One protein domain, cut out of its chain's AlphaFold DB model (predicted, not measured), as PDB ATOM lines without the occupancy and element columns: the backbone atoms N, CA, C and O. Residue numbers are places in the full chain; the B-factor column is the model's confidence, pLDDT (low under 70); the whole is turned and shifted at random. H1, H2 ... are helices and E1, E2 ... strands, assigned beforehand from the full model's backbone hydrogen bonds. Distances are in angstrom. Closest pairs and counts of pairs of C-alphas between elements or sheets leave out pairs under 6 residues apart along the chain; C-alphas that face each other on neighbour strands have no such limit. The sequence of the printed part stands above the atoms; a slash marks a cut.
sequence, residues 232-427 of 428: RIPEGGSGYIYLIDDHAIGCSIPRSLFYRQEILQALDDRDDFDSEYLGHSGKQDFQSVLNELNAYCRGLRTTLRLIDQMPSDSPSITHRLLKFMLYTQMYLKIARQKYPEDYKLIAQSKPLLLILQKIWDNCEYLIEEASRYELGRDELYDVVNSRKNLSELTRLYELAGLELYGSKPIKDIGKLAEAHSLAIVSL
ATOM      1  N   ARG A 232     129.037 170.764 112.523       53.22
ATOM      2  CA  ARG A 232     129.167 169.545 113.297       53.22
ATOM      3  C   ARG A 232     130.357 169.740 114.219       53.22
ATOM      4  O   ARG A 232     131.466 169.975 113.751       53.22
ATOM      5  N   ILE A 233     130.114 169.664 115.519       52.31
ATOM      6  CA  ILE A 233     131.184 169.341 116.458       52.31
ATOM      7  C   ILE A 233     131.558 167.879 116.153       52.31
ATOM      8  O   ILE A 233     130.643 167.055 116.102       52.31
ATOM      9  N   PRO A 234     132.835 167.550 115.896       45.94
ATOM     10  CA  PRO A 234     133.274 166.167 115.715       45.94
ATOM     11  C   PRO A 234     132.757 165.275 116.856       45.94
ATOM     12  O   PRO A 234     132.990 165.574 118.030       45.94
ATOM     13  N   GLU A 235     132.005 164.221 116.525       43.25
ATOM     14  CA  GLU A 235     131.420 163.312 117.522       43.25
ATOM     15  C   GLU A 235     132.531 162.539 118.267       43.25
ATOM     16  O   GLU A 235     133.551 162.170 117.689       43.25
ATOM     17  N   GLY A 236     132.360 162.329 119.578       41.94
ATOM     18  CA  GLY A 236     133.331 161.638 120.445       41.94
ATOM     19  C   GLY A 236     134.276 162.537 121.258       41.94
ATOM     20  O   GLY A 236     134.968 162.033 122.139       41.94
ATOM     21  N   GLY A 237     134.283 163.852 121.016       48.78
ATOM     22  CA  GLY A 237     135.029 164.829 121.816       48.78
ATOM     23  C   GLY A 237     134.147 165.595 122.807       48.78
ATOM     24  O   GLY A 237     132.935 165.698 122.618       48.78
ATOM     25  N   SER A 238     134.749 166.200 123.836       58.56
ATOM     26  CA  SER A 238     134.090 167.300 124.547       58.56
ATOM     27  C   SER A 238     134.166 168.525 123.633       58.56
ATOM     28  O   SER A 238     135.242 168.967 123.214       58.56
ATOM     29  N   GLY A 239     133.006 168.990 123.182       67.88
ATOM     30  CA  GLY A 239     132.893 170.099 122.252       67.88
ATOM     31  C   GLY A 239     132.087 171.234 122.842       67.88
ATOM     32  O   GLY A 239     130.994 171.013 123.359       67.88
ATOM     33  N   TYR A 240     132.634 172.438 122.735       78.56
ATOM     34  CA  TYR A 240     132.012 173.677 123.175       78.56
ATOM     35  C   TYR A 240     131.823 174.586 121.973       78.56
ATOM     36  O   TYR A 240     132.647 174.616 121.053       78.56
ATOM     37  N   ILE A 241     130.733 175.339 121.993       84.38
ATOM     38  CA  ILE A 241     130.546 176.481 121.109       84.38
ATOM     39  C   ILE A 241     130.911 177.722 121.913       84.38
ATOM     40  O   ILE A 241     130.407 177.922 123.010       84.38
ATOM     41  N   TYR A 242     131.783 178.568 121.388       88.12
ATOM     42  CA  TYR A 242     132.126 179.837 122.016       88.12
ATOM     43  C   TYR A 242     131.447 180.963 121.250       88.12
ATOM     44  O   TYR A 242     131.636 181.094 120.039       88.12
ATOM     45  N   LEU A 243     130.648 181.767 121.954       87.88
ATOM     46  CA  LEU A 243     130.074 182.987 121.399       87.88
ATOM     47  C   LEU A 243     131.110 184.105 121.503       87.88
ATOM     48  O   LEU A 243     131.244 184.739 122.552       87.88
ATOM     49  N   ILE A 244     131.829 184.369 120.417       86.75
ATOM     50  CA  ILE A 244     132.906 185.365 120.349       86.75
ATOM     51  C   ILE A 244     132.556 186.388 119.278       86.75
ATOM     52  O   ILE A 244     132.281 186.030 118.139       86.75
ATOM     53  N   ASP A 245     132.561 187.665 119.652       83.56
ATOM     54  CA  ASP A 245     132.039 188.763 118.841       83.56
ATOM     55  C   ASP A 245     130.639 188.428 118.264       83.56
ATOM     56  O   ASP A 245     129.687 188.264 119.026       83.56
ATOM     57  N   ASP A 246     130.510 188.321 116.945       73.94
ATOM     58  CA  ASP A 246     129.336 187.932 116.142       73.94
ATOM     59  C   ASP A 246     129.329 186.463 115.680       73.94
ATOM     60  O   ASP A 246     128.574 186.091 114.778       73.94
ATOM     61  N   HIS A 247     130.165 185.614 116.266       79.25
ATOM     62  CA  HIS A 247     130.378 184.261 115.780       79.25
ATOM     63  C   HIS A 247     130.112 183.212 116.856       79.25
ATOM     64  O   HIS A 247     130.505 183.355 118.013       79.25
ATOM     65  N   ALA A 248     129.484 182.116 116.437       81.50
ATOM     66  CA  ALA A 248     129.487 180.860 117.167       81.50
ATOM     67  C   ALA A 248     130.626 180.001 116.619       81.50
ATOM     68  O   ALA A 248     130.582 179.552 115.470       81.50
ATOM     69  N   ILE A 249     131.654 179.796 117.438       82.81
ATOM     70  CA  ILE A 249     132.856 179.061 117.048       82.81
ATOM     71  C   ILE A 249     132.854 177.719 117.768       82.81
ATOM     72  O   ILE A 249     132.992 177.656 118.989       82.81
ATOM     73  N   GLY A 250     132.674 176.642 117.008       81.62
ATOM     74  CA  GLY A 250     132.736 175.283 117.523       81.62
ATOM     75  C   GLY A 250     134.183 174.840 117.705       81.62
ATOM     76  O   GLY A 250     134.995 174.941 116.785       81.62
ATOM     77  N   CYS A 251     134.500 174.306 118.879       84.12
ATOM     78  CA  CYS A 251     135.796 173.712 119.159       84.12
ATOM     79  C   CYS A 251     135.624 172.403 119.922       84.12
ATOM     80  O   CYS A 251     134.980 172.355 120.968       84.12
ATOM     81  N   SER A 252     136.247 171.345 119.412       82.06
ATOM     82  CA  SER A 252     136.279 170.021 120.030       82.06
ATOM     83  C   SER A 252     137.696 169.640 120.428       82.06
ATOM     84  O   SER A 252     138.648 169.890 119.686       82.06
ATOM     85  N   ILE A 253     137.823 168.966 121.564       80.00
ATOM     86  CA  ILE A 253     139.031 168.243 121.964       80.00
ATOM     87  C   ILE A 253     138.654 166.755 121.981       80.00
ATOM     88  O   ILE A 253     137.538 166.432 122.387       80.00
ATOM     89  N   PRO A 254     139.531 165.834 121.539       75.38
ATOM     90  CA  PRO A 254     139.178 164.420 121.353       75.38
ATOM     91  C   PRO A 254     138.768 163.682 122.636       75.38
ATOM     92  O   PRO A 254     138.284 162.560 122.560       75.38
ATOM     93  N   ARG A 255     138.985 164.276 123.812       83.38
ATOM     94  CA  ARG A 255     138.515 163.771 125.102       83.38
ATOM     95  C   ARG A 255     138.439 164.901 126.118       83.38
ATOM     96  O   ARG A 255     139.135 165.905 125.961       83.38
ATOM     97  N   SER A 256     137.699 164.671 127.197       87.44
ATOM     98  CA  SER A 256     137.780 165.529 128.375       87.44
ATOM     99  C   SER A 256     139.197 165.553 128.949       87.44
ATOM    100  O   SER A 256     139.921 164.545 128.960       87.44
ATOM    101  N   LEU A 257     139.584 166.736 129.407       93.44
ATOM    102  CA  LEU A 257     140.853 166.984 130.085       93.44
ATOM    103  C   LEU A 257     140.678 166.844 131.608       93.44
ATOM    104  O   LEU A 257     139.568 166.613 132.092       93.44
ATOM    105  N   PHE A 258     141.760 166.946 132.382       96.44
ATOM    106  CA  PHE A 258     141.692 166.841 133.842       96.44
ATOM    107  C   PHE A 258     140.749 167.890 134.455       96.44
ATOM    108  O   PHE A 258     140.478 168.951 133.895       96.44
ATOM    109  N   TYR A 259     140.211 167.604 135.631       96.69
ATOM    110  CA  TYR A 259     139.220 168.481 136.245       96.69
ATOM    111  C   TYR A 259     139.846 169.739 136.849       96.69
ATOM    112  O   TYR A 259     140.902 169.687 137.481       96.69
ATOM    113  N   ARG A 260     139.157 170.878 136.723       95.06
ATOM    114  CA  ARG A 260     139.588 172.171 137.271       95.06
ATOM    115  C   ARG A 260     139.727 172.164 138.795       95.06
ATOM    116  O   ARG A 260     140.434 173.005 139.331       95.06
ATOM    117  N   GLN A 261     139.165 171.173 139.490       96.62
ATOM    118  CA  GLN A 261     139.433 170.915 140.911       96.62
ATOM    119  C   GLN A 261     140.929 170.755 141.246       96.62
ATOM    120  O   GLN A 261     141.343 171.048 142.367       96.62
ATOM    121  N   GLU A 262     141.771 170.349 140.292       97.12
ATOM    122  CA  GLU A 262     143.228 170.317 140.481       97.12
ATOM    123  C   GLU A 262     143.824 171.711 140.746       97.12
ATOM    124  O   GLU A 262     144.832 171.825 141.445       97.12
ATOM    125  N   ILE A 263     143.187 172.779 140.245       96.62
ATOM    126  CA  ILE A 263     143.573 174.168 140.530       96.62
ATOM    127  C   ILE A 263     143.411 174.458 142.019       96.62
ATOM    128  O   ILE A 263     144.311 175.040 142.618       96.62
ATOM    129  N   LEU A 264     142.312 173.997 142.633       94.88
ATOM    130  CA  LEU A 264     142.028 174.239 144.048       94.88
ATOM    131  C   LEU A 264     143.176 173.740 144.926       94.88
ATOM    132  O   LEU A 264     143.598 174.424 145.850       94.88
ATOM    133  N   GLN A 265     143.733 172.570 144.603       92.06
ATOM    134  CA  GLN A 265     144.863 171.988 145.335       92.06
ATOM    135  C   GLN A 265     146.152 172.816 145.226       92.06
ATOM    136  O   GLN A 265     147.037 172.658 146.062       92.06
ATOM    137  N   ALA A 266     146.271 173.663 144.202       91.81
ATOM    138  CA  ALA A 266     147.438 174.495 143.931       91.81
ATOM    139  C   ALA A 266     147.280 175.956 144.391       91.81
ATOM    140  O   ALA A 266     148.218 176.732 144.211       91.81
ATOM    141  N   LEU A 267     146.118 176.334 144.935       90.88
ATOM    142  CA  LEU A 267     145.877 177.643 145.541       90.88
ATOM    143  C   LEU A 267     146.289 177.628 147.016       90.88
ATOM    144  O   LEU A 267     145.807 176.779 147.777       90.88
ATOM    145  N   ASP A 268     147.152 178.578 147.387       87.25
ATOM    146  CA  ASP A 268     147.626 178.782 148.760       87.25
ATOM    147  C   ASP A 268     146.587 179.550 149.601       87.25
ATOM    148  O   ASP A 268     146.229 179.096 150.685       87.25
ATOM    149  N   ASP A 269     146.035 180.642 149.060       87.25
ATOM    150  CA  ASP A 269     144.970 181.440 149.679       87.25
ATOM    151  C   ASP A 269     143.662 181.231 148.913       87.25
ATOM    152  O   ASP A 269     143.525 181.673 147.772       87.25
ATOM    153  N   ARG A 270     142.723 180.506 149.532       92.00
ATOM    154  CA  ARG A 270     141.419 180.172 148.946       92.00
ATOM    155  C   ARG A 270     140.326 181.015 149.579       92.00
ATOM    156  O   ARG A 270     140.291 181.132 150.803       92.00
ATOM    157  N   ASP A 271     139.402 181.500 148.766       91.56
ATOM    158  CA  ASP A 271     138.167 182.137 149.218       91.56
ATOM    159  C   ASP A 271     136.920 181.278 148.918       91.56
ATOM    160  O   ASP A 271     136.992 180.126 148.461       91.56
ATOM    161  N   ASP A 272     135.750 181.830 149.239       92.56
ATOM    162  CA  ASP A 272     134.464 181.173 149.006       92.56
ATOM    163  C   ASP A 272     134.198 180.967 147.505       92.56
ATOM    164  O   ASP A 272     133.644 179.936 147.115       92.56
ATOM    165  N   PHE A 273     134.672 181.884 146.654       92.25
ATOM    166  CA  PHE A 273     134.541 181.786 145.200       92.25
ATOM    167  C   PHE A 273     135.365 180.612 144.647       92.25
ATOM    168  O   PHE A 273     134.876 179.834 143.822       92.25
ATOM    169  N   ASP A 274     136.590 180.416 145.142       95.00
ATOM    170  CA  ASP A 274     137.420 179.255 144.803       95.00
ATOM    171  C   ASP A 274     136.735 177.942 145.222       95.00
ATOM    172  O   ASP A 274     136.739 176.954 144.479       95.00
ATOM    173  N   SER A 275     136.111 177.930 146.400       92.94
ATOM    174  CA  SER A 275     135.423 176.754 146.946       92.94
ATOM    175  C   SER A 275     134.184 176.365 146.135       92.94
ATOM    176  O   SER A 275     133.951 175.175 145.887       92.94
ATOM    177  N   GLU A 276     133.411 177.343 145.675       91.88
ATOM    178  CA  GLU A 276     132.248 177.120 144.819       91.88
ATOM    179  C   GLU A 276     132.662 176.595 143.437       91.88
ATOM    180  O   GLU A 276     132.275 175.489 143.031       91.88
ATOM    181  N   TYR A 277     133.514 177.340 142.730       92.50
ATOM    182  CA  TYR A 277     133.798 177.069 141.321       92.50
ATOM    183  C   TYR A 277     134.791 175.928 141.104       92.50
ATOM    184  O   TYR A 277     134.616 175.129 140.177       92.50
ATOM    185  N   LEU A 278     135.815 175.805 141.951       95.12
ATOM    186  CA  LEU A 278     136.814 174.739 141.838       95.12
ATOM    187  C   LEU A 278     136.503 173.539 142.741       95.12
ATOM    188  O   LEU A 278     137.023 172.452 142.496       95.12
ATOM    189  N   GLY A 279     135.663 173.704 143.766       92.69
ATOM    190  CA  GLY A 279     135.210 172.620 144.636       92.69
ATOM    191  C   GLY A 279     133.918 171.983 144.132       92.69
ATOM    192  O   GLY A 279     133.957 170.913 143.520       92.69
ATOM    193  N   HIS A 280     132.774 172.628 144.389       88.25
ATOM    194  CA  HIS A 280     131.450 172.075 144.066       88.25
ATOM    195  C   HIS A 280     131.287 171.817 142.562       88.25
ATOM    196  O   HIS A 280     130.965 170.701 142.145       88.25
ATOM    197  N   SER A 281     131.641 172.811 141.748       86.88
ATOM    198  CA  SER A 281     131.636 172.731 140.283       86.88
ATOM    199  C   SER A 281     132.987 172.268 139.713       86.88
ATOM    200  O   SER A 281     133.296 172.476 138.542       86.88
ATOM    201  N   GLY A 282     133.827 171.632 140.536       88.19
ATOM    202  CA  GLY A 282     135.211 171.296 140.200       88.19
ATOM    203  C   GLY A 282     135.388 170.205 139.141       88.19
ATOM    204  O   GLY A 282     136.444 170.147 138.515       88.19
ATOM    205  N   LYS A 283     134.372 169.357 138.910       91.81
ATOM    206  CA  LYS A 283     134.390 168.215 137.964       91.81
ATOM    207  C   LYS A 283     134.123 168.629 136.513       91.81
ATOM    208  O   LYS A 283     133.340 168.011 135.800       91.81
ATOM    209  N   GLN A 284     134.761 169.711 136.110       91.00
ATOM    210  CA  GLN A 284     134.633 170.351 134.810       91.00
ATOM    211  C   GLN A 284     136.038 170.573 134.248       91.00
ATOM    212  O   GLN A 284     136.969 170.810 135.016       91.00
ATOM    213  N   ASP A 285     136.225 170.433 132.940       92.94
ATOM    214  CA  ASP A 285     137.556 170.449 132.325       92.94
ATOM    215  C   ASP A 285     137.967 171.850 131.830       92.94
ATOM    216  O   ASP A 285     137.319 172.860 132.124       92.94
ATOM    217  N   PHE A 286     139.077 171.928 131.091       95.19
ATOM    218  CA  PHE A 286     139.593 173.186 130.549       95.19
ATOM    219  C   PHE A 286     138.572 173.961 129.714       95.19
ATOM    220  O   PHE A 286     138.544 175.190 129.755       95.19
ATOM    221  N   GLN A 287     137.743 173.263 128.936       91.75
ATOM    222  CA  GLN A 287     136.796 173.935 128.059       91.75
ATOM    223  C   GLN A 287     135.700 174.619 128.870       91.75
ATOM    224  O   GLN A 287     135.275 175.707 128.486       91.75
ATOM    225  N   SER A 288     135.314 174.047 130.018       91.69
ATOM    226  CA  SER A 288     134.432 174.710 130.979       91.69
ATOM    227  C   SER A 288     135.087 175.945 131.599       91.69
ATOM    228  O   SER A 288     134.432 176.973 131.703       91.69
ATOM    229  N   VAL A 289     136.377 175.891 131.960       95.62
ATOM    230  CA  VAL A 289     137.113 177.082 132.443       95.62
ATOM    231  C   VAL A 289     137.094 178.192 131.390       95.62
ATOM    232  O   VAL A 289     136.852 179.351 131.713       95.62
ATOM    233  N   LEU A 290     137.299 177.844 130.117       95.56
ATOM    234  CA  LEU A 290     137.261 178.812 129.022       95.56
ATOM    235  C   LEU A 290     135.841 179.325 128.726       95.56
ATOM    236  O   LEU A 290     135.675 180.474 128.331       95.56
ATOM    237  N   ASN A 291     134.820 178.487 128.916       94.00
ATOM    238  CA  ASN A 291     133.414 178.861 128.760       94.00
ATOM    239  C   ASN A 291     132.996 179.920 129.792       94.00
ATOM    240  O   ASN A 291     132.369 180.911 129.440       94.00
ATOM    241  N   GLU A 292     133.402 179.730 131.044       95.81
ATOM    242  CA  GLU A 292     133.229 180.688 132.146       95.81
ATOM    243  C   GLU A 292     133.972 181.990 131.891       95.81
ATOM    244  O   GLU A 292     133.388 183.065 132.002       95.81
ATOM    245  N   LEU A 293     135.231 181.910 131.447       96.94
ATOM    246  CA  LEU A 293     135.986 183.098 131.062       96.94
ATOM    247  C   LEU A 293     135.266 183.887 129.954       96.94
ATOM    248  O   LEU A 293     135.159 185.110 130.036       96.94
ATOM    249  N   ASN A 294     134.721 183.198 128.945       96.12
ATOM    250  CA  ASN A 294     133.940 183.830 127.882       96.12
ATOM    251  C   ASN A 294     132.646 184.474 128.414       96.12
ATOM    252  O   ASN A 294     132.339 185.608 128.054       96.12
ATOM    253  N   ALA A 295     131.899 183.779 129.272       95.31
ATOM    254  CA  ALA A 295     130.650 184.283 129.843       95.31
ATOM    255  C   ALA A 295     130.877 185.510 130.739       95.31
ATOM    256  O   ALA A 295     130.212 186.529 130.557       95.31
ATOM    257  N   TYR A 296     131.876 185.481 131.626       96.25
ATOM    258  CA  TYR A 296     132.255 186.649 132.430       96.25
ATOM    259  C   TYR A 296     132.779 187.806 131.575       96.25
ATOM    260  O   TYR A 296     132.478 188.964 131.860       96.25
ATOM    261  N   CYS A 297     133.512 187.521 130.494       95.88
ATOM    262  CA  CYS A 297     133.949 188.549 129.549       95.88
ATOM    263  C   CYS A 297     132.742 189.261 128.916       95.88
ATOM    264  O   CYS A 297     132.735 190.488 128.796       95.88
ATOM    265  N   ARG A 298     131.698 188.512 128.543       94.25
ATOM    266  CA  ARG A 298     130.440 189.072 128.031       94.25
ATOM    267  C   ARG A 298     129.688 189.861 129.099       94.25
ATOM    268  O   ARG A 298     129.253 190.971 128.815       94.25
ATOM    269  N   GLY A 299     129.596 189.330 130.315       94.81
ATOM    270  CA  GLY A 299     128.935 190.001 131.431       94.81
ATOM    271  C   GLY A 299     129.571 191.351 131.785       94.81
ATOM    272  O   GLY A 299     128.878 192.370 131.868       94.81
ATOM    273  N   LEU A 300     130.906 191.407 131.883       94.88
ATOM    274  CA  LEU A 300     131.619 192.663 132.137       94.88
ATOM    275  C   LEU A 300     131.395 193.678 131.012       94.88
ATOM    276  O   LEU A 300     131.185 194.860 131.278       94.88
ATOM    277  N   ARG A 301     131.388 193.233 129.751       94.94
ATOM    278  CA  ARG A 301     131.049 194.107 128.624       94.94
ATOM    279  C   ARG A 301     129.653 194.709 128.792       94.94
ATOM    280  O   ARG A 301     129.529 195.924 128.658       94.94
ATOM    281  N   THR A 302     128.636 193.899 129.089       95.19
ATOM    282  CA  THR A 302     127.267 194.384 129.331       95.19
ATOM    283  C   THR A 302     127.248 195.432 130.439       95.19
ATOM    284  O   THR A 302     126.685 196.510 130.262       95.19
ATOM    285  N   THR A 303     127.951 195.165 131.542       94.00
ATOM    286  CA  THR A 303     128.077 196.096 132.674       94.00
ATOM    287  C   THR A 303     128.658 197.436 132.241       94.00
ATOM    288  O   THR A 303     128.072 198.479 132.512       94.00
ATOM    289  N   LEU A 304     129.769 197.433 131.498       92.19
ATOM    290  CA  LEU A 304     130.404 198.665 131.021       92.19
ATOM    291  C   LEU A 304     129.511 199.462 130.060       92.19
ATOM    292  O   LEU A 304     129.583 200.689 130.023       92.19
ATOM    293  N   ARG A 305     128.641 198.792 129.299       94.19
ATOM    294  CA  ARG A 305     127.666 199.457 128.416       94.19
ATOM    295  C   ARG A 305     126.495 200.087 129.167       94.19
ATOM    296  O   ARG A 305     125.888 201.031 128.655       94.19
ATOM    297  N   LEU A 306     126.206 199.598 130.366       93.06
ATOM    298  CA  LEU A 306     125.136 200.079 131.239       93.06
ATOM    299  C   LEU A 306     125.676 200.807 132.482       93.06
ATOM    300  O   LEU A 306     124.949 200.999 133.450       93.06
ATOM    301  N   ILE A 307     126.948 201.216 132.465       91.06
ATOM    302  CA  ILE A 307     127.674 201.689 133.652       91.06
ATOM    303  C   ILE A 307     127.039 202.909 134.333       91.06
ATOM    304  O   ILE A 307     127.091 203.044 135.548       91.06
ATOM    305  N   ASP A 308     126.393 203.787 133.568       89.62
ATOM    306  CA  ASP A 308     125.675 204.968 134.066       89.62
ATOM    307  C   ASP A 308     124.353 204.633 134.776       89.62
ATOM    308  O   ASP A 308     123.742 205.516 135.375       89.62
ATOM    309  N   GLN A 309     123.906 203.379 134.700       89.56
ATOM    310  CA  GLN A 309     122.735 202.849 135.400       89.56
ATOM    311  C   GLN A 309     123.130 201.994 136.611       89.56
ATOM    312  O   GLN A 309     122.251 201.500 137.315       89.56
ATOM    313  N   MET A 310     124.432 201.800 136.847       87.06
ATOM    314  CA  MET A 310     124.923 200.927 137.905       87.06
ATOM    315  C   MET A 310     124.785 201.605 139.279       87.06
ATOM    316  O   MET A 310     125.177 202.769 139.428       87.06
ATOM    317  N   PRO A 311     124.260 200.906 140.299       83.50
ATOM    318  CA  PRO A 311     124.330 201.368 141.681       83.50
ATOM    319  C   PRO A 311     125.776 201.626 142.140       83.50
ATOM    320  O   PRO A 311     126.715 200.973 141.689       83.50
ATOM    321  N   SER A 312     125.963 202.551 143.087       76.44
ATOM    322  CA  SER A 312     127.295 202.883 143.630       76.44
ATOM    323  C   SER A 312     127.972 201.722 144.362       76.44
ATOM    324  O   SER A 312     129.195 201.709 144.480       76.44
ATOM    325  N   ASP A 313     127.183 200.760 144.844       76.25
ATOM    326  CA  ASP A 313     127.624 199.691 145.744       76.25
ATOM    327  C   ASP A 313     127.639 198.315 145.048       76.25
ATOM    328  O   ASP A 313     127.667 197.277 145.713       76.25
ATOM    329  N   SER A 314     127.578 198.273 143.712       74.44
ATOM    330  CA  SER A 314     127.521 197.002 142.983       74.44
ATOM    331  C   SER A 314     128.819 196.193 143.132       74.44
ATOM    332  O   SER A 314     129.920 196.755 143.086       74.44
ATOM    333  N   PRO A 315     128.722 194.860 143.291       70.88
ATOM    334  CA  PRO A 315     129.888 193.996 143.431       70.88
ATOM    335  C   PRO A 315     130.779 194.028 142.179       70.88
ATOM    336  O   PRO A 315     130.301 194.148 141.051       70.88
ATOM    337  N   SER A 316     132.092 193.871 142.374       77.62
ATOM    338  CA  SER A 316     133.070 193.912 141.280       77.62
ATOM    339  C   SER A 316     132.982 192.663 140.396       77.62
ATOM    340  O   SER A 316     133.511 191.600 140.724       77.62
ATOM    341  N   ILE A 317     132.345 192.790 139.233       82.94
ATOM    342  CA  ILE A 317     132.323 191.749 138.186       82.94
ATOM    343  C   ILE A 317     133.734 191.490 137.637       82.94
ATOM    344  O   ILE A 317     134.075 190.358 137.284       82.94
ATOM    345  N   THR A 318     134.597 192.509 137.649       89.62
ATOM    346  CA  THR A 318     136.014 192.393 137.284       89.62
ATOM    347  C   THR A 318     136.732 191.338 138.125       89.62
ATOM    348  O   THR A 318     137.547 190.594 137.581       89.62
ATOM    349  N   HIS A 319     136.395 191.205 139.415       91.00
ATOM    350  CA  HIS A 319     136.969 190.176 140.288       91.00
ATOM    351  C   HIS A 319     136.749 188.768 139.723       91.00
ATOM    352  O   HIS A 319     137.688 187.982 139.587       91.00
ATOM    353  N   ARG A 320     135.505 188.455 139.336       93.12
ATOM    354  CA  ARG A 320     135.126 187.133 138.815       93.12
ATOM    355  C   ARG A 320     135.826 186.834 137.490       93.12
ATOM    356  O   ARG A 320     136.336 185.730 137.294       93.12
ATOM    357  N   LEU A 321     135.932 187.835 136.614       94.69
ATOM    358  CA  LEU A 321     136.688 187.716 135.367       94.69
ATOM    359  C   LEU A 321     138.176 187.432 135.629       94.69
ATOM    360  O   LEU A 321     138.744 186.511 135.042       94.69
ATOM    361  N   LEU A 322     138.796 188.176 136.549       94.06
ATOM    362  CA  LEU A 322     140.198 188.000 136.934       94.06
ATOM    363  C   LEU A 322     140.461 186.628 137.569       94.06
ATOM    364  O   LEU A 322     141.470 185.998 137.248       94.06
ATOM    365  N   LYS A 323     139.542 186.119 138.399       94.31
ATOM    366  CA  LYS A 323     139.602 184.747 138.927       94.31
ATOM    367  C   LYS A 323     139.647 183.718 137.801       94.31
ATOM    368  O   LYS A 323     140.513 182.847 137.812       94.31
ATOM    369  N   PHE A 324     138.789 183.835 136.789       96.12
ATOM    370  CA  PHE A 324     138.816 182.899 135.664       96.12
ATOM    371  C   PHE A 324     140.050 183.051 134.772       96.12
ATOM    372  O   PHE A 324     140.584 182.038 134.320       96.12
ATOM    373  N   MET A 325     140.583 184.264 134.595       95.50
ATOM    374  CA  MET A 325     141.880 184.458 133.936       95.50
ATOM    375  C   MET A 325     143.013 183.749 134.701       95.50
ATOM    376  O   MET A 325     143.831 183.046 134.096       95.50
ATOM    377  N   LEU A 326     143.026 183.862 136.034       93.81
ATOM    378  CA  LEU A 326     143.961 183.141 136.900       93.81
ATOM    379  C   LEU A 326     143.779 181.622 136.775       93.81
ATOM    380  O   LEU A 326     144.761 180.899 136.590       93.81
ATOM    381  N   TYR A 327     142.541 181.124 136.828       95.81
ATOM    382  CA  TYR A 327     142.247 179.697 136.688       95.81
ATOM    383  C   TYR A 327     142.730 179.149 135.348       95.81
ATOM    384  O   TYR A 327     143.330 178.077 135.321       95.81
ATOM    385  N   THR A 328     142.553 179.883 134.248       96.44
ATOM    386  CA  THR A 328     143.087 179.499 132.936       96.44
ATOM    387  C   THR A 328     144.608 179.337 132.978       96.44
ATOM    388  O   THR A 328     145.129 178.305 132.547       96.44
ATOM    389  N   GLN A 329     145.338 180.302 133.543       94.06
ATOM    390  CA  GLN A 329     146.801 180.229 133.657       94.06
ATOM    391  C   GLN A 329     147.254 179.075 134.564       94.06
ATOM    392  O   GLN A 329     148.179 178.330 134.220       94.06
ATOM    393  N   MET A 330     146.593 178.887 135.708       94.56
ATOM    394  CA  MET A 330     146.893 177.793 136.630       94.56
ATOM    395  C   MET A 330     146.613 176.431 136.007       94.56
ATOM    396  O   MET A 330     147.440 175.528 136.137       94.56
ATOM    397  N   TYR A 331     145.503 176.295 135.284       96.75
ATOM    398  CA  TYR A 331     145.168 175.077 134.561       96.75
ATOM    399  C   TYR A 331     146.273 174.733 133.558       96.75
ATOM    400  O   TYR A 331     146.797 173.625 133.588       96.75
ATOM    401  N   LEU A 332     146.708 175.684 132.724       96.00
ATOM    402  CA  LEU A 332     147.785 175.461 131.748       96.00
ATOM    403  C   LEU A 332     149.110 175.067 132.414       96.00
ATOM    404  O   LEU A 332     149.801 174.156 131.949       96.00
ATOM    405  N   LYS A 333     149.455 175.708 133.533       95.06
ATOM    406  CA  LYS A 333     150.650 175.373 134.315       95.06
ATOM    407  C   LYS A 333     150.584 173.947 134.870       95.06
ATOM    408  O   LYS A 333     151.552 173.196 134.740       95.06
ATOM    409  N   ILE A 334     149.457 173.569 135.475       96.38
ATOM    410  CA  ILE A 334     149.227 172.227 136.027       96.38
ATOM    411  C   ILE A 334     149.227 171.188 134.908       96.38
ATOM    412  O   ILE A 334     149.895 170.165 135.043       96.38
ATOM    413  N   ALA A 335     148.566 171.475 133.785       96.94
ATOM    414  CA  ALA A 335     148.577 170.642 132.593       96.94
ATOM    415  C   ALA A 335     150.019 170.334 132.178       96.94
ATOM    416  O   ALA A 335     150.416 169.178 132.088       96.94
ATOM    417  N   ARG A 336     150.856 171.363 132.025       95.81
ATOM    418  CA  ARG A 336     152.256 171.190 131.622       95.81
ATOM    419  C   ARG A 336     153.071 170.355 132.614       95.81
ATOM    420  O   ARG A 336     153.958 169.614 132.202       95.81
ATOM    421  N   GLN A 337     152.828 170.526 133.912       96.12
ATOM    422  CA  GLN A 337     153.645 169.921 134.969       96.12
ATOM    423  C   GLN A 337     153.201 168.508 135.363       96.12
ATOM    424  O   GLN A 337     154.054 167.668 135.637       96.12
ATOM    425  N   LYS A 338     151.890 168.259 135.424       97.81
ATOM    426  CA  LYS A 338     151.295 167.020 135.952       97.81
ATOM    427  C   LYS A 338     150.537 166.209 134.896       97.81
ATOM    428  O   LYS A 338     150.476 164.991 135.024       97.81
ATOM    429  N   TYR A 339     150.006 166.851 133.853       97.38
ATOM    430  CA  TYR A 339     149.183 166.213 132.814       97.38
ATOM    431  C   TYR A 339     149.700 166.538 131.398       97.38
ATOM    432  O   TYR A 339     148.985 167.147 130.599       97.38
ATOM    433  N   PRO A 340     150.953 166.174 131.056       96.38
ATOM    434  CA  PRO A 340     151.598 166.627 129.819       96.38
ATOM    435  C   PRO A 340     150.853 166.208 128.543       96.38
ATOM    436  O   PRO A 340     150.909 166.927 127.546       96.38
ATOM    437  N   GLU A 341     150.116 165.093 128.569       95.50
ATOM    438  CA  GLU A 341     149.261 164.676 127.451       95.50
ATOM    439  C   GLU A 341     148.085 165.640 127.226       95.50
ATOM    440  O   GLU A 341     147.765 165.957 126.083       95.50
ATOM    441  N   ASP A 342     147.480 166.168 128.293       95.94
ATOM    442  CA  ASP A 342     146.408 167.171 128.204       95.94
ATOM    443  C   ASP A 342     146.965 168.497 127.683       95.94
ATOM    444  O   ASP A 342     146.393 169.105 126.780       95.94
ATOM    445  N   TYR A 343     148.131 168.913 128.191       95.88
ATOM    446  CA  TYR A 343     148.813 170.114 127.706       95.88
ATOM    447  C   TYR A 343     149.143 170.017 126.215       95.88
ATOM    448  O   TYR A 343     148.950 170.975 125.469       95.88
ATOM    449  N   LYS A 344     149.596 168.845 125.759       93.06
ATOM    450  CA  LYS A 344     149.871 168.583 124.347       93.06
ATOM    451  C   LYS A 344     148.603 168.664 123.496       93.06
ATOM    452  O   LYS A 344     148.660 169.265 122.428       93.06
ATOM    453  N   LEU A 345     147.476 168.120 123.960       93.00
ATOM    454  CA  LEU A 345     146.193 168.243 123.255       93.00
ATOM    455  C   LEU A 345     145.760 169.707 123.109       93.00
ATOM    456  O   LEU A 345     145.358 170.112 122.018       93.00
ATOM    457  N   ILE A 346     145.902 170.511 124.169       94.38
ATOM    458  CA  ILE A 346     145.637 171.957 124.118       94.38
ATOM    459  C   ILE A 346     146.574 172.629 123.103       94.38
ATOM    460  O   ILE A 346     146.107 173.312 122.194       94.38
ATOM    461  N   ALA A 347     147.886 172.402 123.219       92.12
ATOM    462  CA  ALA A 347     148.905 173.034 122.378       92.12
ATOM    463  C   ALA A 347     148.789 172.663 120.888       92.12
ATOM    464  O   ALA A 347     149.179 173.436 120.017       92.12
ATOM    465  N   GLN A 348     148.264 171.477 120.577       90.62
ATOM    466  CA  GLN A 348     148.055 171.020 119.200       90.62
ATOM    467  C   GLN A 348     146.726 171.505 118.604       90.62
ATOM    468  O   GLN A 348     146.571 171.504 117.381       90.62
ATOM    469  N   SER A 349     145.779 171.956 119.433       89.25
ATOM    470  CA  SER A 349     144.483 172.453 118.977       89.25
ATOM    471  C   SER A 349     144.554 173.934 118.603       89.25
ATOM    472  O   SER A 349     144.176 174.814 119.374       89.25
ATOM    473  N   LYS A 350     144.994 174.228 117.371       85.81
ATOM    474  CA  LYS A 350     144.945 175.597 116.816       85.81
ATOM    475  C   LYS A 350     143.573 176.282 116.983       85.81
ATOM    476  O   LYS A 350     143.578 177.440 117.395       85.81
ATOM    477  N   PRO A 351     142.423 175.608 116.744       85.06
ATOM    478  CA  PRO A 351     141.101 176.156 117.056       85.06
ATOM    479  C   PRO A 351     140.978 176.711 118.472       85.06
ATOM    480  O   PRO A 351     140.622 177.872 118.663       85.06
ATOM    481  N   LEU A 352     141.324 175.887 119.458       90.12
ATOM    482  CA  LEU A 352     141.209 176.233 120.865       90.12
ATOM    483  C   LEU A 352     142.129 177.394 121.233       90.12
ATOM    484  O   LEU A 352     141.737 178.264 122.001       90.12
ATOM    485  N   LEU A 353     143.343 177.419 120.681       91.06
ATOM    486  CA  LEU A 353     144.317 178.467 120.970       91.06
ATOM    487  C   LEU A 353     143.896 179.829 120.421       91.06
ATOM    488  O   LEU A 353     144.073 180.826 121.114       91.06
ATOM    489  N   LEU A 354     143.296 179.881 119.229       87.88
ATOM    490  CA  LEU A 354     142.761 181.125 118.664       87.88
ATOM    491  C   LEU A 354     141.568 181.646 119.471       87.88
ATOM    492  O   LEU A 354     141.483 182.840 119.743       87.88
ATOM    493  N   ILE A 355     140.674 180.744 119.888       90.69
ATOM    494  CA  ILE A 355     139.544 181.052 120.776       90.69
ATOM    495  C   ILE A 355     140.058 181.601 122.108       90.69
ATOM    496  O   ILE A 355     139.630 182.670 122.537       90.69
ATOM    497  N   LEU A 356     141.015 180.909 122.732       93.81
ATOM    498  CA  LEU A 356     141.649 181.332 123.978       93.81
ATOM    499  C   LEU A 356     142.300 182.709 123.836       93.81
ATOM    500  O   LEU A 356     142.075 183.566 124.681       93.81
ATOM    501  N   GLN A 357     143.064 182.932 122.765       90.06
ATOM    502  CA  GLN A 357     143.717 184.215 122.506       90.06
ATOM    503  C   GLN A 357     142.703 185.342 122.359       90.06
ATOM    504  O   GLN A 357     142.836 186.381 122.991       90.06
ATOM    505  N   LYS A 358     141.647 185.118 121.578       90.75
ATOM    506  CA  LYS A 358     140.625 186.132 121.345       90.75
ATOM    507  C   LYS A 358     139.812 186.453 122.602       90.75
ATOM    508  O   LYS A 358     139.518 187.621 122.847       90.75
ATOM    509  N   ILE A 359     139.454 185.445 123.398       94.06
ATOM    510  CA  ILE A 359     138.789 185.671 124.688       94.06
ATOM    511  C   ILE A 359     139.722 186.456 125.613       94.06
ATOM    512  O   ILE A 359     139.285 187.438 126.206       94.06
ATOM    513  N   TRP A 360     140.998 186.073 125.697       93.62
ATOM    514  CA  TRP A 360     141.984 186.751 126.537       93.62
ATOM    515  C   TRP A 360     142.179 188.222 126.143       93.62
ATOM    516  O   TRP A 360     142.056 189.091 127.004       93.62
ATOM    517  N   ASP A 361     142.366 188.510 124.849       89.38
ATOM    518  CA  ASP A 361     142.465 189.875 124.309       89.38
ATOM    519  C   ASP A 361     141.239 190.722 124.699       89.38
ATOM    520  O   ASP A 361     141.363 191.881 125.101       89.38
ATOM    521  N   ASN A 362     140.036 190.143 124.589       91.81
ATOM    522  CA  ASN A 362     138.801 190.821 124.974       91.81
ATOM    523  C   ASN A 362     138.751 191.077 126.494       91.81
ATOM    524  O   ASN A 362     138.320 192.153 126.907       91.81
ATOM    525  N   CYS A 363     139.209 190.132 127.324       93.12
ATOM    526  CA  CYS A 363     139.272 190.307 128.778       93.12
ATOM    527  C   CYS A 363     140.223 191.447 129.164       93.12
ATOM    528  O   CYS A 363     139.829 192.330 129.922       93.12
ATOM    529  N   GLU A 364     141.443 191.464 128.616       90.31
ATOM    530  CA  GLU A 364     142.433 192.514 128.893       90.31
ATOM    531  C   GLU A 364     141.900 193.901 128.520       90.31
ATOM    532  O   GLU A 364     141.962 194.827 129.332       90.31
ATOM    533  N   TYR A 365     141.299 194.026 127.331       89.69
ATOM    534  CA  TYR A 365     140.670 195.268 126.880       89.69
ATOM    535  C   TYR A 365     139.559 195.736 127.834       89.69
ATOM    536  O   TYR A 365     139.527 196.904 128.225       89.69
ATOM    537  N   LEU A 366     138.654 194.836 128.237       91.00
ATOM    538  CA  LEU A 366     137.524 195.189 129.099       91.00
ATOM    539  C   LEU A 366     137.962 195.536 130.521       91.00
ATOM    540  O   LEU A 366     137.380 196.430 131.125       91.00
ATOM    541  N   ILE A 367     138.988 194.875 131.058       90.94
ATOM    542  CA  ILE A 367     139.529 195.214 132.376       90.94
ATOM    543  C   ILE A 367     140.202 196.591 132.342       90.94
ATOM    544  O   ILE A 367     140.008 197.395 133.256       90.94
ATOM    545  N   GLU A 368     140.950 196.905 131.276       87.50
ATOM    546  CA  GLU A 368     141.506 198.248 131.087       87.50
ATOM    547  C   GLU A 368     140.387 199.296 131.006       87.50
ATOM    548  O   GLU A 368     140.461 200.338 131.661       87.50
ATOM    549  N   GLU A 369     139.318 199.018 130.257       88.19
ATOM    550  CA  GLU A 369     138.154 199.901 130.168       88.19
ATOM    551  C   GLU A 369     137.464 200.069 131.534       88.19
ATOM    552  O   GLU A 369     137.212 201.200 131.953       88.19
ATOM    553  N   ALA A 370     137.257 198.981 132.280       89.56
ATOM    554  CA  ALA A 370     136.674 198.983 133.622       89.56
ATOM    555  C   ALA A 370     137.506 199.773 134.639       89.56
ATOM    556  O   ALA A 370     136.954 200.423 135.529       89.56
ATOM    557  N   SER A 371     138.834 199.786 134.497       86.69
ATOM    558  CA  SER A 371     139.722 200.555 135.377       86.69
ATOM    559  C   SER A 371     139.461 202.067 135.329       86.69
ATOM    560  O   SER A 371     139.727 202.765 136.310       86.69
ATOM    561  N   ARG A 372     138.887 202.573 134.227       87.56
ATOM    562  CA  ARG A 372     138.514 203.989 134.056       87.56
ATOM    563  C   ARG A 372     137.300 204.391 134.895       87.56
ATOM    564  O   ARG A 372     137.098 205.580 135.113       87.56
ATOM    565  N   TYR A 373     136.535 203.409 135.367       86.12
ATOM    566  CA  TYR A 373     135.341 203.575 136.198       86.12
ATOM    567  C   TYR A 373     135.557 203.070 137.630       86.12
ATOM    568  O   TYR A 373     134.595 202.781 138.325       86.12
ATOM    569  N   GLU A 374     136.815 202.886 138.050       83.38
ATOM    570  CA  GLU A 374     137.187 202.316 139.358       83.38
ATOM    571  C   GLU A 374     136.687 200.877 139.602       83.38
ATOM    572  O   GLU A 374     136.935 200.309 140.658       83.38
ATOM    573  N   LEU A 375     136.103 200.226 138.589       80.19
ATOM    574  CA  LEU A 375     135.687 198.822 138.641       80.19
ATOM    575  C   LEU A 375     136.836 197.841 138.380       80.19
ATOM    576  O   LEU A 375     136.704 196.653 138.653       80.19
ATOM    577  N   GLY A 376     137.948 198.310 137.807       62.84
ATOM    578  CA  GLY A 376     139.055 197.455 137.354       62.84
ATOM    579  C   GLY A 376     140.214 197.265 138.338       62.84
ATOM    580  O   GLY A 376     141.125 196.500 138.036       62.84
ATOM    581  N   ARG A 377     140.238 197.961 139.485       64.06
ATOM    582  CA  ARG A 377     141.347 197.857 140.455       64.06
ATOM    583  C   ARG A 377     141.067 196.788 141.499       64.06
ATOM    584  O   ARG A 377     140.720 197.087 142.636       64.06
ATOM    585  N   ASP A 378     141.237 195.549 141.078       76.62
ATOM    586  CA  ASP A 378     141.276 194.394 141.963       76.62
ATOM    587  C   ASP A 378     142.736 194.026 142.267       76.62
ATOM    588  O   ASP A 378     143.589 194.106 141.379       76.62
ATOM    589  N   GLU A 379     143.035 193.595 143.492       79.75
ATOM    590  CA  GLU A 379     144.370 193.103 143.872       79.75
ATOM    591  C   GLU A 379     144.810 191.908 143.005       79.75
ATOM    592  O   GLU A 379     146.003 191.704 142.759       79.75
ATOM    593  N   LEU A 380     143.850 191.154 142.455       82.44
ATOM    594  CA  LEU A 380     144.105 190.074 141.506       82.44
ATOM    595  C   LEU A 380     144.659 190.552 140.163       82.44
ATOM    596  O   LEU A 380     145.288 189.753 139.465       82.44
ATOM    597  N   TYR A 381     144.469 191.819 139.782       80.94
ATOM    598  CA  TYR A 381     144.950 192.329 138.496       80.94
ATOM    599  C   TYR A 381     146.465 192.162 138.357       80.94
ATOM    600  O   TYR A 381     146.949 191.640 137.348       80.94
ATOM    601  N   ASP A 382     147.214 192.537 139.394       82.38
ATOM    602  CA  ASP A 382     148.673 192.424 139.410       82.38
ATOM    603  C   ASP A 382     149.127 190.958 139.438       82.38
ATOM    604  O   ASP A 382     150.155 190.602 138.854       82.38
ATOM    605  N   VAL A 383     148.340 190.082 140.070       81.19
ATOM    606  CA  VAL A 383     148.600 188.639 140.096       81.19
ATOM    607  C   VAL A 383     148.450 188.054 138.691       81.19
ATOM    608  O   VAL A 383     149.390 187.428 138.189       81.19
ATOM    609  N   VAL A 384     147.316 188.286 138.027       79.25
ATOM    610  CA  VAL A 384     147.014 187.774 136.676       79.25
ATOM    611  C   VAL A 384     148.017 188.294 135.642       79.25
ATOM    612  O   VAL A 384     148.519 187.518 134.822       79.25
ATOM    613  N   ASN A 385     148.375 189.580 135.723       73.69
ATOM    614  CA  ASN A 385     149.298 190.235 134.790       73.69
ATOM    615  C   ASN A 385     150.776 190.094 135.161       73.69
ATOM    616  O   ASN A 385     151.659 190.601 134.458       73.69
ATOM    617  N   SER A 386     151.100 189.388 136.247       74.56
ATOM    618  CA  SER A 386     152.494 189.140 136.589       74.56
ATOM    619  C   SER A 386     153.191 188.375 135.454       74.56
ATOM    620  O   SER A 386     152.668 187.404 134.900       74.56
ATOM    621  N   ARG A 387     154.432 188.764 135.117       61.72
ATOM    622  CA  ARG A 387     155.231 188.100 134.057       61.72
ATOM    623  C   ARG A 387     155.314 186.583 134.231       61.72
ATOM    624  O   ARG A 387     155.403 185.847 133.253       61.72
ATOM    625  N   LYS A 388     155.310 186.117 135.483       64.75
ATOM    626  CA  LYS A 388     155.333 184.694 135.830       64.75
ATOM    627  C   LYS A 388     154.099 183.968 135.290       64.75
ATOM    628  O   LYS A 388     154.234 182.846 134.810       64.75
ATOM    629  N   ASN A 389     152.942 184.614 135.317       65.94
ATOM    630  CA  ASN A 389     151.671 184.004 134.970       65.94
ATOM    631  C   ASN A 389     151.340 184.128 133.469       65.94
ATOM    632  O   ASN A 389     150.915 183.146 132.860       65.94
ATOM    633  N   LEU A 390     151.697 185.246 132.823       74.25
ATOM    634  CA  LEU A 390     151.597 185.400 131.357       74.25
ATOM    635  C   LEU A 390     152.551 184.476 130.573       74.25
ATOM    636  O   LEU A 390     152.346 184.211 129.383       74.25
ATOM    637  N   SER A 391     153.589 183.948 131.233       81.38
ATOM    638  CA  SER A 391     154.584 183.080 130.593       81.38
ATOM    639  C   SER A 391     154.009 181.765 130.054       81.38
ATOM    640  O   SER A 391     154.543 181.233 129.082       81.38
ATOM    641  N   GLU A 392     152.924 181.240 130.635       87.25
ATOM    642  CA  GLU A 392     152.353 179.963 130.182       87.25
ATOM    643  C   GLU A 392     151.519 180.119 128.906       87.25
ATOM    644  O   GLU A 392     151.639 179.280 128.017       87.25
ATOM    645  N   LEU A 393     150.749 181.205 128.770       86.44
ATOM    646  CA  LEU A 393     150.051 181.529 127.518       86.44
ATOM    647  C   LEU A 393     151.050 181.822 126.400       86.44
ATOM    648  O   LEU A 393     150.945 181.261 125.313       86.44
ATOM    649  N   THR A 394     152.072 182.625 126.707       85.75
ATOM    650  CA  THR A 394     153.169 182.933 125.780       85.75
ATOM    651  C   THR A 394     153.809 181.657 125.244       85.75
ATOM    652  O   THR A 394     153.842 181.436 124.034       85.75
ATOM    653  N   ARG A 395     154.228 180.767 126.150       87.62
ATOM    654  CA  ARG A 395     154.816 179.474 125.791       87.62
ATOM    655  C   ARG A 395     153.867 178.631 124.941       87.62
ATOM    656  O   ARG A 395     154.313 177.971 124.007       87.62
ATOM    657  N   LEU A 396     152.580 178.608 125.278       89.00
ATOM    658  CA  LEU A 396     151.590 177.806 124.568       89.00
ATOM    659  C   LEU A 396     151.423 178.274 123.111       89.00
ATOM    660  O   LEU A 396     151.400 177.439 122.208       89.00
ATOM    661  N   TYR A 397     151.370 179.587 122.870       86.19
ATOM    662  CA  TYR A 397     151.290 180.142 121.515       86.19
ATOM    663  C   TYR A 397     152.571 179.913 120.711       86.19
ATOM    664  O   TYR A 397     152.495 179.470 119.564       86.19
ATOM    665  N   GLU A 398     153.739 180.105 121.331       84.81
ATOM    666  CA  GLU A 398     155.035 179.806 120.709       84.81
ATOM    667  C   GLU A 398     155.120 178.339 120.257       84.81
ATOM    668  O   GLU A 398     155.524 178.057 119.128       84.81
ATOM    669  N   LEU A 399     154.679 177.396 121.101       85.25
ATOM    670  CA  LEU A 399     154.647 175.967 120.769       85.25
ATOM    671  C   LEU A 399     153.728 175.649 119.585       85.25
ATOM    672  O   LEU A 399     154.016 174.738 118.808       85.25
ATOM    673  N   ALA A 400     152.636 176.393 119.435       81.94
ATOM    674  CA  ALA A 400     151.701 176.233 118.329       81.94
ATOM    675  C   ALA A 400     152.156 176.930 117.035       81.94
ATOM    676  O   ALA A 400     151.477 176.817 116.006       81.94
ATOM    677  N   GLY A 401     153.286 177.646 117.076       80.88
ATOM    678  CA  GLY A 401     153.740 178.505 115.985       80.88
ATOM    679  C   GLY A 401     152.769 179.653 115.711       80.88
ATOM    680  O   GLY A 401     152.673 180.111 114.574       80.88
ATOM    681  N   LEU A 402     152.005 180.065 116.724       79.00
ATOM    682  CA  LEU A 402     151.154 181.241 116.664       79.00
ATOM    683  C   LEU A 402     151.985 182.423 117.145       79.00
ATOM    684  O   LEU A 402     152.552 182.389 118.238       79.00
ATOM    685  N   GLU A 403     152.074 183.468 116.327       70.31
ATOM    686  CA  GLU A 403     152.617 184.726 116.816       70.31
ATOM    687  C   GLU A 403     151.697 185.217 117.933       70.31
ATOM    688  O   GLU A 403     150.495 185.425 117.739       70.31
ATOM    689  N   LEU A 404     152.268 185.386 119.126       62.47
ATOM    690  CA  LEU A 404     151.658 186.226 120.140       62.47
ATOM    691  C   LEU A 404     151.354 187.557 119.467       62.47
ATOM    692  O   LEU A 404     152.271 188.292 119.090       62.47
ATOM    693  N   TYR A 405     150.076 187.888 119.349       54.41
ATOM    694  CA  TYR A 405     149.629 189.213 118.953       54.41
ATOM    695  C   TYR A 405     149.883 190.195 120.113       54.41
ATOM    696  O   TYR A 405     148.993 190.896 120.572       54.41
ATOM    697  N   GLY A 406     151.126 190.255 120.604       43.44
ATOM    698  CA  GLY A 406     151.579 190.989 121.787       43.44
ATOM    699  C   GLY A 406     151.621 192.507 121.607       43.44
ATOM    700  O   GLY A 406     152.534 193.160 122.094       43.44
ATOM    701  N   SER A 407     150.679 193.072 120.850       44.38
ATOM    702  CA  SER A 407     150.393 194.516 120.772       44.38
ATOM    703  C   SER A 407     149.194 194.853 119.877       44.38
ATOM    704  O   SER A 407     148.776 196.010 119.831       44.38
ATOM    705  N   LYS A 408     148.652 193.894 119.113       55.94
ATOM    706  CA  LYS A 408     147.556 194.148 118.171       55.94
ATOM    707  C   LYS A 408     146.438 193.141 118.410       55.94
ATOM    708  O   LYS A 408     146.549 192.044 117.879       55.94
ATOM    709  N   PRO A 409     145.377 193.529 119.138       63.78
ATOM    710  CA  PRO A 409     144.233 192.664 119.398       63.78
ATOM    711  C   PRO A 409     143.741 191.995 118.119       63.78
ATOM    712  O   PRO A 409     143.695 192.641 117.059       63.78
ATOM    713  N   ILE A 410     143.333 190.730 118.211       68.44
ATOM    714  CA  ILE A 410     142.641 190.061 117.110       68.44
ATOM    715  C   ILE A 410     141.351 190.838 116.812       68.44
ATOM    716  O   ILE A 410     140.370 190.787 117.559       68.44
ATOM    717  N   LYS A 411     141.354 191.582 115.700       71.25
ATOM    718  CA  LYS A 411     140.222 192.433 115.301       71.25
ATOM    719  C   LYS A 411     139.069 191.657 114.674       71.25
ATOM    720  O   LYS A 411     137.942 192.128 114.724       71.25
ATOM    721  N   ASP A 412     139.366 190.526 114.041       77.25
ATOM    722  CA  ASP A 412     138.416 189.782 113.217       77.25
ATOM    723  C   ASP A 412     138.685 188.280 113.366       77.25
ATOM    724  O   ASP A 412     139.577 187.717 112.724       77.25
ATOM    725  N   ILE A 413     137.936 187.645 114.271       77.19
ATOM    726  CA  ILE A 413     138.025 186.200 114.500       77.19
ATOM    727  C   ILE A 413     137.471 185.402 113.313       77.19
ATOM    728  O   ILE A 413     137.895 184.269 113.109       77.19
ATOM    729  N   GLY A 414     136.594 185.997 112.493       72.56
ATOM    730  CA  GLY A 414     136.023 185.369 111.302       72.56
ATOM    731  C   GLY A 414     137.094 185.043 110.266       72.56
ATOM    732  O   GLY A 414     137.210 183.904 109.825       72.56
ATOM    733  N   LYS A 415     137.976 186.003 109.965       74.69
ATOM    734  CA  LYS A 415     139.106 185.775 109.042       74.69
ATOM    735  C   LYS A 415     140.087 184.721 109.537       74.69
ATOM    736  O   LYS A 415     140.603 183.937 108.743       74.69
ATOM    737  N   LEU A 416     140.367 184.703 110.840       70.38
ATOM    738  CA  LEU A 416     141.224 183.672 111.427       70.38
ATOM    739  C   LEU A 416     140.536 182.309 111.389       70.38
ATOM    740  O   LEU A 416     141.169 181.309 111.064       70.38
ATOM    741  N   ALA A 417     139.238 182.268 111.668       69.88
ATOM    742  CA  ALA A 417     138.455 181.054 111.584       69.88
ATOM    743  C   ALA A 417     138.451 180.463 110.173       69.88
ATOM    744  O   ALA A 417     138.714 179.273 110.021       69.88
ATOM    745  N   GLU A 418     138.259 181.290 109.146       69.50
ATOM    746  CA  GLU A 418     138.375 180.877 107.745       69.50
ATOM    747  C   GLU A 418     139.784 180.365 107.416       69.50
ATOM    748  O   GLU A 418     139.931 179.281 106.852       69.50
ATOM    749  N   ALA A 419     140.829 181.094 107.822       69.94
ATOM    750  CA  ALA A 419     142.221 180.714 107.568       69.94
ATOM    751  C   ALA A 419     142.628 179.391 108.244       69.94
ATOM    752  O   ALA A 419     143.556 178.716 107.790       69.94
ATOM    753  N   HIS A 420     141.944 179.021 109.326       67.38
ATOM    754  CA  HIS A 420     142.237 177.832 110.119       67.38
ATOM    755  C   HIS A 420     141.158 176.747 110.025       67.38
ATOM    756  O   HIS A 420     141.200 175.791 110.800       67.38
ATOM    757  N   SER A 421     140.234 176.862 109.063       68.75
ATOM    758  CA  SER A 421     139.132 175.916 108.843       68.75
ATOM    759  C   SER A 421     138.325 175.630 110.112       68.75
ATOM    760  O   SER A 421     137.922 174.492 110.364       68.75
ATOM    761  N   LEU A 422     138.122 176.653 110.945       70.31
ATOM    762  CA  LEU A 422     137.320 176.521 112.151       70.31
ATOM    763  C   LEU A 422     135.856 176.349 111.771       70.31
ATOM    764  O   LEU A 422     135.346 177.003 110.860       70.31
ATOM    765  N   ALA A 423     135.171 175.484 112.511       68.44
ATOM    766  CA  ALA A 423     133.730 175.396 112.451       68.44
ATOM    767  C   ALA A 423     133.179 176.723 112.994       68.44
ATOM    768  O   ALA A 423     133.207 176.970 114.200       68.44
ATOM    769  N   ILE A 424     132.741 177.600 112.094       69.12
ATOM    770  CA  ILE A 424     132.243 178.929 112.427       69.12
ATOM    771  C   ILE A 424     130.887 179.143 111.777       69.12
ATOM    772  O   ILE A 424     130.715 178.956 110.572       69.12
ATOM    773  N   VAL A 425     129.898 179.499 112.591       62.84
ATOM    774  CA  VAL A 425     128.641 180.046 112.091       62.84
ATOM    775  C   VAL A 425     128.672 181.512 112.427       62.84
ATOM    776  O   VAL A 425     128.725 181.914 113.591       62.84
ATOM    777  N   SER A 426     128.643 182.296 111.357       65.19
ATOM    778  CA  SER A 426     128.158 183.659 111.439       65.19
ATOM    779  C   SER A 426     126.777 183.619 112.079       65.19
ATOM    780  O   SER A 426     125.862 182.965 111.573       65.19
ATOM    781  N   LEU A 427     126.630 184.310 113.203       58.19
ATOM    782  CA  LEU A 427     125.330 184.521 113.828       58.19
ATOM    783  C   LEU A 427     124.521 185.622 113.110       58.19
ATOM    784  O   LEU A 427     123.380 185.902 113.496       58.19
TER     785      LEU A 427
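This is residues 232 to 427 of the 428 residues of an uncharacterized protein of Thorarchaeota archaeon (strain OWC) (UniProt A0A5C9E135). Three long helices, H3, H4 and H6, form an up-and-down bundle that makes the core, and a small antiparallel sheet of three strands packs on H3 and H6. H1, H7 and H8 pack on H4, H2 packs on H1, H5 makes the turn from H4 to H6, and H9 covers part of the sheet beside H6. The printed part has 196 residues, with nine named helices and three named strands in the order E1 E2 H1 H2 H3 H4 H5 H6 H7 H8 H9 E3; the sheet runs E1 E2 E3. The class is mostly helix, and the whole is compact, with a radius of gyration of the C-alphas of 16.4 A and spans of 47 by 38 by 29 A.

E1, residues 238 to 244, begins at C-alpha 238 (134.090, 167.300, 124.547) and is 18.6 A long; E2, residues 247 to 253, is 19.2 A long. H1 is residues 261 to 265, H2 272 to 280. H3, residues 286 to 305, is 28.9 A long; H4, residues 317 to 338, 31.2 A. H5 is residues 340 to 348. H6, residues 350 to 371, is 31.5 A long. H7 is residues 380 to 384, H8 387 to 399, H9 413 to 419. E3, residues 423 to 426, ends at C-alpha 426 (128.158, 183.659, 111.439).

The hairpin E1 and E2 has N 242 and O 249 within hydrogen-bond range at 2.8 A; E2 and E3 have N 250 and O 423 at 2.9 A. H3 is on the sheet, over E1, at a height of 9.4 A. H6 and H9 are on the same face of the sheet E1 E2 E3, in two layers, that is, helices on one face of a sheet. H3 and H4, a helical hairpin, touch at Leu 293 and Phe 324, their closest C-alphas, 5.4 A apart, at a shallow tilt of 20 degrees, opposite ways. H3 touches H6, closest at the C-alphas of Cys 297 and Cys 363, 5.7 A. H4 is the hub, touching six helices, among them H8, closest at the C-alphas of Gln 329 and Asn 389, 6.3 A. Every O i to N i+4 pair is within hydrogen-bond range in H2, H3, H4, H5, H6, H7 and H9; H8 has 7 of 9, and H1 has 0 of 1 but 2 of 2 O i to N i+3 pairs.

The C-alphas of Gly 236 and Ser 312, the two farthest apart, are 47.7 A from each other. The printed part has no cut. The links H3 to H4 and H8 to H9 are long. Mean pLDDT of the printed part is 84.2, and 30 residues are under 70, among them 232 to 239 and 404 to 410.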